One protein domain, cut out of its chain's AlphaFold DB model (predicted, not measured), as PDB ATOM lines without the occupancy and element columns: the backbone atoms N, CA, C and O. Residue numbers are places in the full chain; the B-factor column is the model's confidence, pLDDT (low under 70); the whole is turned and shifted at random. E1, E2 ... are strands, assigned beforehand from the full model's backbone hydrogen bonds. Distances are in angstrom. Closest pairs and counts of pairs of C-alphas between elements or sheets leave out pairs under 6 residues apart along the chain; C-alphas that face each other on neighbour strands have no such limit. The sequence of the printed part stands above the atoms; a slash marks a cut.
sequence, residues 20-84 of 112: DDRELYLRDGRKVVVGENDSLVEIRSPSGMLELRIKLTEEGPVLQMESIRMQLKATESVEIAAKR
ATOM      1  N   ASP A  20     154.699 174.067 125.653       73.44
ATOM      2  CA  ASP A  20     155.595 173.285 126.523       73.44
ATOM      3  C   ASP A  20     155.120 171.817 126.588       73.44
ATOM      4  O   ASP A  20     154.940 171.217 127.649       73.44
ATOM      5  N   ASP A  21     154.834 171.251 125.416       82.19
ATOM      6  CA  ASP A  21     154.326 169.910 125.228       82.19
ATOM      7  C   ASP A  21     155.501 168.940 125.310       82.19
ATOM      8  O   ASP A  21     156.503 169.036 124.592       82.19
ATOM      9  N   ARG A  22     155.385 167.957 126.200       90.94
ATOM     10  CA  ARG A  22     156.391 166.908 126.341       90.94
ATOM     11  C   ARG A  22     156.100 165.799 125.356       90.94
ATOM     12  O   ARG A  22     155.042 165.172 125.388       90.94
ATOM     13  N   GLU A  23     157.084 165.505 124.523       93.69
ATOM     14  CA  GLU A  23     156.963 164.504 123.474       93.69
ATOM     15  C   GLU A  23     157.836 163.282 123.764       93.69
ATOM     16  O   GLU A  23     159.014 163.398 124.103       93.69
ATOM     17  N   LEU A  24     157.270 162.090 123.582       95.38
ATOM     18  CA  LEU A  24     157.982 160.820 123.679       95.38
ATOM     19  C   LEU A  24     157.792 160.035 122.381       95.38
ATOM     20  O   LEU A  24     156.677 159.659 122.021       95.38
ATOM     21  N   TYR A  25     158.894 159.752 121.690       95.00
ATOM     22  CA  TYR A  25     158.893 158.949 120.468       95.00
ATOM     23  C   TYR A  25     159.026 157.464 120.813       95.00
ATOM     24  O   TYR A  25     159.974 157.041 121.481       95.00
ATOM     25  N   LEU A  26     158.065 156.667 120.360       95.38
ATOM     26  CA  LEU A  26     158.035 155.224 120.552       95.38
ATOM     27  C   LEU A  26     158.803 154.519 119.424       95.38
ATOM     28  O   LEU A  26     158.984 155.042 118.325       95.38
ATOM     29  N   ARG A  27     159.275 153.298 119.695       93.25
ATOM     30  CA  ARG A  27     160.133 152.535 118.765       93.25
ATOM     31  C   ARG A  27     159.439 152.139 117.459       93.25
ATOM     32  O   ARG A  27     160.115 151.836 116.485       93.25
ATOM     33  N   ASP A  28     158.115 152.108 117.461       92.19
ATOM     34  CA  ASP A  28     157.264 151.791 116.312       92.19
ATOM     35  C   ASP A  28     156.922 153.030 115.460       92.19
ATOM     36  O   ASP A  28     156.139 152.930 114.518       92.19
ATOM     37  N   GLY A  29     157.506 154.190 115.782       93.06
ATOM     38  CA  GLY A  29     157.264 155.458 115.100       93.06
ATOM     39  C   GLY A  29     156.054 156.229 115.627       93.06
ATOM     40  O   GLY A  29     155.803 157.334 115.152       93.06
ATOM     41  N   ARG A  30     155.304 155.689 116.598       95.44
ATOM     42  CA  ARG A  30     154.267 156.455 117.294       95.44
ATOM     43  C   ARG A  30     154.882 157.538 118.167       95.44
ATOM     44  O   ARG A  30     156.045 157.473 118.568       95.44
ATOM     45  N   LYS A  31     154.054 158.511 118.520       95.38
ATOM     46  CA  LYS A  31     154.427 159.623 119.388       95.38
ATOM     47  C   LYS A  31     153.405 159.779 120.500       95.38
ATOM     48  O   LYS A  31     152.206 159.798 120.231       95.38
ATOM     49  N   VAL A  32     153.880 159.894 121.734       95.94
ATOM     50  CA  VAL A  32     153.068 160.301 122.882       95.94
ATOM     51  C   VAL A  32     153.312 161.784 123.127       95.94
ATOM     52  O   VAL A  32     154.465 162.207 123.183       95.94
ATOM     53  N   VAL A  33     152.243 162.560 123.256       94.94
ATOM     54  CA  VAL A  33     152.292 163.995 123.557       94.94
ATOM     55  C   VAL A  33     151.582 164.230 124.880       94.94
ATOM     56  O   VAL A  33     150.448 163.785 125.056       94.94
ATOM     57  N   VAL A  34     152.248 164.910 125.808       94.44
ATOM     58  CA  VAL A  34     151.668 165.378 127.067       94.44
ATOM     59  C   VAL A  34     151.608 166.895 127.007       94.44
ATOM     60  O   VAL A  34     152.645 167.534 126.847       94.44
ATOM     61  N   GLY A  35     150.402 167.452 127.081       90.06
ATOM     62  CA  GLY A  35     150.189 168.892 126.948       90.06
ATOM     63  C   GLY A  35     150.668 169.695 128.161       90.06
ATOM     64  O   GLY A  35     150.775 169.151 129.259       90.06
ATOM     65  N   GLU A  36     150.841 171.003 127.971       77.31
ATOM     66  CA  GLU A  36     151.375 172.018 128.911       77.31
ATOM     67  C   GLU A  36     150.864 171.981 130.378       77.31
ATOM     68  O   GLU A  36     151.514 172.512 131.274       77.31
ATOM     69  N   ASN A  37     149.731 171.329 130.676       80.19
ATOM     70  CA  ASN A  37     149.166 171.227 132.034       80.19
ATOM     71  C   ASN A  37     148.976 169.783 132.537       80.19
ATOM     72  O   ASN A  37     148.170 169.558 133.440       80.19
ATOM     73  N   ASP A  38     149.607 168.792 131.896       77.69
ATOM     74  CA  ASP A  38     149.380 167.349 132.116       77.69
ATOM     75  C   ASP A  38     147.890 166.933 132.012       77.69
ATOM     76  O   ASP A  38     147.485 165.822 132.359       77.69
ATOM     77  N   SER A  39     147.047 167.832 131.498       86.12
ATOM     78  CA  SER A  39     145.606 167.666 131.337       86.12
ATOM     79  C   SER A  39     145.244 167.034 130.002       86.12
ATOM     80  O   SER A  39     144.075 166.750 129.748       86.12
ATOM     81  N   LEU A  40     146.235 166.803 129.145       91.94
ATOM     82  CA  LEU A  40     146.082 166.193 127.841       91.94
ATOM     83  C   LEU A  40     147.189 165.164 127.635       91.94
ATOM     84  O   LEU A  40     148.367 165.494 127.744       91.94
ATOM     85  N   VAL A  41     146.800 163.941 127.292       94.56
ATOM     86  CA  VAL A  41     147.708 162.899 126.812       94.56
ATOM     87  C   VAL A  41     147.186 162.397 125.478       94.56
ATOM     88  O   VAL A  41     146.040 161.956 125.382       94.56
ATOM     89  N   GLU A  42     148.020 162.442 124.450       94.31
ATOM     90  CA  GLU A  42     147.694 161.953 123.115       94.31
ATOM     91  C   GLU A  42     148.683 160.884 122.667       94.31
ATOM     92  O   GLU A  42     149.882 160.993 122.907       94.31
ATOM     93  N   ILE A  43     148.183 159.869 121.966       94.00
ATOM     94  CA  ILE A  43     148.997 158.927 121.200       94.00
ATOM     95  C   ILE A  43     148.684 159.156 119.730       94.00
ATOM     96  O   ILE A  43     147.521 159.102 119.323       94.00
ATOM     97  N   ARG A  44     149.724 159.412 118.941       93.00
ATOM     98  CA  ARG A  44     149.637 159.647 117.501       93.00
ATOM     99  C   ARG A  44     150.385 158.570 116.734       93.00
ATOM    100  O   ARG A  44     151.466 158.137 117.143       93.00
ATOM    101  N   SER A  45     149.804 158.158 115.615       91.81
ATOM    102  CA  SER A  45     150.423 157.235 114.670       91.81
ATOM    103  C   SER A  45     151.678 157.859 114.030       91.81
ATOM    104  O   SER A  45     151.847 159.083 114.070       91.81
ATOM    105  N   PRO A  46     152.530 157.066 113.351       92.62
ATOM    106  CA  PRO A  46     153.645 157.608 112.569       92.62
ATOM    107  C   PRO A  46     153.221 158.604 111.477       92.62
ATOM    108  O   PRO A  46     154.026 159.422 111.045       92.62
ATOM    109  N   SER A  47     151.960 158.555 111.024       89.62
ATOM    110  CA  SER A  47     151.397 159.501 110.052       89.62
ATOM    111  C   SER A  47     150.793 160.756 110.699       89.62
ATOM    112  O   SER A  47     150.194 161.569 110.001       89.62
ATOM    113  N   GLY A  48     150.893 160.900 112.025       87.81
ATOM    114  CA  GLY A  48     150.363 162.034 112.789       87.81
ATOM    115  C   GLY A  48     148.877 161.939 113.157       87.81
ATOM    116  O   GLY A  48     148.372 162.830 113.848       87.81
ATOM    117  N   MET A  49     148.180 160.872 112.746       88.69
ATOM    118  CA  MET A  49     146.769 160.660 113.094       88.69
ATOM    119  C   MET A  49     146.629 160.403 114.594       88.69
ATOM    120  O   MET A  49     147.436 159.680 115.175       88.69
ATOM    121  N   LEU A  50     145.611 160.996 115.218       89.75
ATOM    122  CA  LEU A  50     145.293 160.746 116.619       89.75
ATOM    123  C   LEU A  50     144.745 159.321 116.753       89.75
ATOM    124  O   LEU A  50     143.816 158.968 116.046       89.75
ATOM    125  N   GLU A  51     145.309 158.511 117.645       91.19
ATOM    126  CA  GLU A  51     144.800 157.162 117.936       91.19
ATOM    127  C   GLU A  51     144.040 157.140 119.272       91.19
ATOM    128  O   GLU A  51     142.975 156.530 119.397       91.19
ATOM    129  N   LEU A  52     144.568 157.845 120.275       92.31
ATOM    130  CA  LEU A  52     143.988 157.979 121.610       92.31
ATOM    131  C   LEU A  52     144.229 159.393 122.133       92.31
ATOM    132  O   LEU A  52     145.336 159.917 122.023       92.31
ATOM    133  N   ARG A  53     143.216 159.967 122.773       93.31
ATOM    134  CA  ARG A  53     143.290 161.200 123.549       93.31
ATOM    135  C   ARG A  53     142.660 160.978 124.914       93.31
ATOM    136  O   ARG A  53     141.536 160.495 125.015       93.31
ATOM    137  N   ILE A  54     143.365 161.397 125.952       94.31
ATOM    138  CA  ILE A  54     142.866 161.503 127.318       94.31
ATOM    139  C   ILE A  54     142.908 162.982 127.675       94.31
ATOM    140  O   ILE A  54     143.982 163.577 127.680       94.31
ATOM    141  N   LYS A  55     141.750 163.580 127.951       93.19
ATOM    142  CA  LYS A  55     141.636 164.978 128.369       93.19
ATOM    143  C   LYS A  55     141.033 165.054 129.763       93.19
ATOM    144  O   LYS A  55     139.894 164.643 129.958       93.19
ATOM    145  N   LEU A  56     141.765 165.595 130.725       90.81
ATOM    146  CA  LEU A  56     141.236 165.922 132.043       90.81
ATOM    147  C   LEU A  56     140.336 167.157 131.918       90.81
ATOM    148  O   LEU A  56     140.749 168.190 131.392       90.81
ATOM    149  N   THR A  57     139.092 167.036 132.369       88.81
ATOM    150  CA  THR A  57     138.114 168.133 132.416       88.81
ATOM    151  C   THR A  57     137.632 168.333 133.849       88.81
ATOM    152  O   THR A  57     137.866 167.478 134.705       88.81
ATOM    153  N   GLU A  58     136.929 169.434 134.118       86.75
ATOM    154  CA  GLU A  58     136.323 169.688 135.435       86.75
ATOM    155  C   GLU A  58     135.322 168.595 135.846       86.75
ATOM    156  O   GLU A  58     135.167 168.303 137.029       86.75
ATOM    157  N   GLU A  59     134.684 167.942 134.871       86.62
ATOM    158  CA  GLU A  59     133.732 166.849 135.094       86.62
ATOM    159  C   GLU A  59     134.411 165.467 135.184       86.62
ATOM    160  O   GLU A  59     133.746 164.468 135.459       86.62
ATOM    161  N   GLY A  60     135.733 165.398 134.974       84.88
ATOM    162  CA  GLY A  60     136.532 164.170 134.972       84.88
ATOM    163  C   GLY A  60     137.291 163.917 133.658       84.88
ATOM    164  O   GLY A  60     137.250 164.734 132.734       84.88
ATOM    165  N   PRO A  61     138.036 162.801 133.555       88.88
ATOM    166  CA  PRO A  61     138.768 162.444 132.343       88.88
ATOM    167  C   PRO A  61     137.823 162.027 131.209       88.88
ATOM    168  O   PRO A  61     136.948 161.181 131.384       88.88
ATOM    169  N   VAL A  62     138.054 162.571 130.018       90.19
ATOM    170  CA  VAL A  62     137.392 162.189 128.770       90.19
ATOM    171  C   VAL A  62     138.380 161.405 127.917       90.19
ATOM    172  O   VAL A  62     139.450 161.912 127.576       90.19
ATOM    173  N   LEU A  63     138.011 160.174 127.566       90.12
ATOM    174  CA  LEU A  63     138.764 159.338 126.639       90.12
ATOM    175  C   LEU A  63     138.116 159.413 125.257       90.12
ATOM    176  O   LEU A  63     136.924 159.159 125.106       90.12
ATOM    177  N   GLN A  64     138.917 159.732 124.248       87.56
ATOM    178  CA  GLN A  64     138.530 159.710 122.844       87.56
ATOM    179  C   GLN A  64     139.490 158.789 122.097       87.56
ATOM    180  O   GLN A  64     140.704 158.895 122.252       87.56
ATOM    181  N   MET A  65     138.948 157.888 121.286       87.88
ATOM    182  CA  MET A  65     139.734 156.963 120.476       87.88
ATOM    183  C   MET A  65     139.325 157.087 119.020       87.88
ATOM    184  O   MET A  65     138.142 157.035 118.695       87.88
ATOM    185  N   GLU A  66     140.323 157.193 118.158       82.94
ATOM    186  CA  GLU A  66     140.184 157.094 116.711       82.94
ATOM    187  C   GLU A  66     140.993 155.868 116.296       82.94
ATOM    188  O   GLU A  66     142.181 155.923 115.992       82.94
ATOM    189  N   SER A  67     140.355 154.704 116.409       69.81
ATOM    190  CA  SER A  67     140.996 153.408 116.204       69.81
ATOM    191  C   SER A  67     140.127 152.508 115.341       69.81
ATOM    192  O   SER A  67     138.902 152.544 115.405       69.81
ATOM    193  N   ILE A  68     140.793 151.633 114.590       71.06
ATOM    194  CA  ILE A  68     140.166 150.580 113.787       71.06
ATOM    195  C   ILE A  68     139.514 149.516 114.693       71.06
ATOM    196  O   ILE A  68     138.586 148.829 114.275       71.06
ATOM    197  N   ARG A  69     139.987 149.352 115.943       81.69
ATOM    198  CA  ARG A  69     139.446 148.365 116.891       81.69
ATOM    199  C   ARG A  69     139.709 148.743 118.350       81.69
ATOM    200  O   ARG A  69     140.832 149.086 118.714       81.69
ATOM    201  N   MET A  70     138.700 148.566 119.204       84.12
ATOM    202  CA  MET A  70     138.822 148.627 120.665       84.12
ATOM    203  C   MET A  70     138.591 147.236 121.272       84.12
ATOM    204  O   MET A  70     137.684 146.516 120.858       84.12
ATOM    205  N   GLN A  71     139.413 146.847 122.250       85.19
ATOM    206  CA  GLN A  71     139.224 145.629 123.041       85.19
ATOM    207  C   GLN A  71     139.458 145.928 124.519       85.19
ATOM    208  O   GLN A  71     140.502 146.461 124.882       85.19
ATOM    209  N   LEU A  72     138.513 145.526 125.366       88.38
ATOM    210  CA  LEU A  72     138.658 145.543 126.819       88.38
ATOM    211  C   LEU A  72     138.787 144.095 127.295       88.38
ATOM    212  O   LEU A  72     137.918 143.271 127.016       88.38
ATOM    213  N   LYS A  73     139.889 143.773 127.976       89.00
ATOM    214  CA  LYS A  73     140.121 142.463 128.596       89.00
ATOM    215  C   LYS A  73     140.404 142.682 130.074       89.00
ATOM    216  O   LYS A  73     141.330 143.413 130.409       89.00
ATOM    217  N   ALA A  74     139.625 142.037 130.929       90.81
ATOM    218  CA  ALA A  74     139.799 142.070 132.373       90.81
ATOM    219  C   ALA A  74     139.811 140.639 132.909       90.81
ATOM    220  O   ALA A  74     139.096 139.780 132.397       90.81
ATOM    221  N   THR A  75     140.640 140.380 133.918       91.75
ATOM    222  CA  THR A  75     140.730 139.065 134.569       91.75
ATOM    223  C   THR A  75     139.578 138.812 135.530       91.75
ATOM    224  O   THR A  75     139.214 137.662 135.744       91.75
ATOM    225  N   GLU A  76     139.018 139.875 136.109       94.81
ATOM    226  CA  GLU A  76     137.966 139.788 137.122       94.81
ATOM    227  C   GLU A  76     136.655 140.394 136.619       94.81
ATOM    228  O   GLU A  76     135.686 139.668 136.407       94.81
ATOM    229  N   SER A  77     136.607 141.712 136.397       92.75
ATOM    230  CA  SER A  77     135.373 142.390 135.994       92.75
ATOM    231  C   SER A  77     135.616 143.673 135.194       92.75
ATOM    232  O   SER A  77     136.685 144.283 135.246       92.75
ATOM    233  N   VAL A  78     134.586 144.079 134.447       92.75
ATOM    234  CA  VAL A  78     134.435 145.420 133.865       92.75
ATOM    235  C   VAL A  78     133.111 145.980 134.375       92.75
ATOM    236  O   VAL A  78     132.068 145.360 134.177       92.75
ATOM    237  N   GLU A  79     133.145 147.143 135.024       92.94
ATOM    238  CA  GLU A  79     131.958 147.826 135.549       92.94
ATOM    239  C   GLU A  79     131.754 149.169 134.839       92.94
ATOM    240  O   GLU A  79     132.703 149.924 134.626       92.94
ATOM    241  N   ILE A  80     130.505 149.474 134.469       93.12
ATOM    242  CA  ILE A  80     130.116 150.740 133.837       93.12
ATOM    243  C   ILE A  80     129.042 151.394 134.709       93.12
ATOM    244  O   ILE A  80     127.882 150.985 134.687       93.12
ATOM    245  N   ALA A  81     129.422 152.428 135.459       92.12
ATOM    246  CA  ALA A  81     128.515 153.204 136.300       92.12
ATOM    247  C   ALA A  81     128.336 154.616 135.725       92.12
ATOM    248  O   ALA A  81     129.257 155.428 135.733       92.12
ATOM    249  N   ALA A  82     127.143 154.917 135.217       92.00
ATOM    250  CA  ALA A  82     126.831 156.221 134.644       92.00
ATOM    251  C   ALA A  82     125.334 156.531 134.752       92.00
ATOM    252  O   ALA A  82     124.501 155.630 134.846       92.00
ATOM    253  N   LYS A  83     124.972 157.820 134.671       92.94
ATOM    254  CA  LYS A  83     123.560 158.240 134.566       92.94
ATOM    255  C   LYS A  83     122.895 157.726 133.282       92.94
ATOM    256  O   LYS A  83     121.693 157.478 133.279       92.94
ATOM    257  N   ARG A  84     123.661 157.595 132.194       93.44
ATOM    258  CA  ARG A  84     123.218 157.085 130.890       93.44
ATOM    259  C   ARG A  84     124.368 156.339 130.218       93.44
ATOM    260  O   ARG A  84     125.480 156.855 130.186       93.44
TER     261      ARG A  84
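What this domain is: This is residues 20 to 84 of the 112 residues of an uncharacterized protein of Deltaproteobacteria bacterium (UniProt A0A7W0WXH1). One twisted sheet of five short strands, laid side by side in chain order, makes a slab, and a long tail, residues 69 to 84, sticks out beyond its E5 edge. The strands E1, E2, E3, E4 and E5 form a meander, each the antiparallel neighbour of the one before. The printed part has 65 residues and no named helix; the class is all strand, though the named strands hold 27 residues, under half. The whole is loose, with a radius of gyration of the C-alphas of 14.2 A and spans of 35 by 28 by 19 A.

How they stand to each other: E1, residues 22 to 25, and E2, residues 31 to 34, form a hairpin at 164 degrees, with N 24 and O 32 2.8 A apart, within hydrogen-bond range. E2 and E3, residues 40 to 44, form a hairpin at 172 degrees, with N 33 and O 42 at 2.9 A. E3 and E4, residues 50 to 57, form a hairpin at 177 degrees, with N 41 and O 54 at 2.9 A. E4 and E5, residues 60 to 65, form a hairpin at 169 degrees, with N 55 and O 62 at 2.9 A. E1 and E5 are the edge strands, and they are apart.

Where its parts are: E1 begins at C-alpha 22 (156.391, 166.908, 126.341) and is 10.2 A long; E2 is 10.0 A and E3 12.7 A. E4, the longest, measures 18.9 A. E5 measures 16.5 A and ends at C-alpha 65 (139.734, 156.963, 120.476).

The domain as a whole: The C-alphas farthest apart, of Arg 27 and Lys 83, are 40.2 A apart. The printed part has no cut, and its four links between strands are tight. Residues 66 to 84 hold no named element. The mean pLDDT of the printed part is 89.5; residue 67 is under 70.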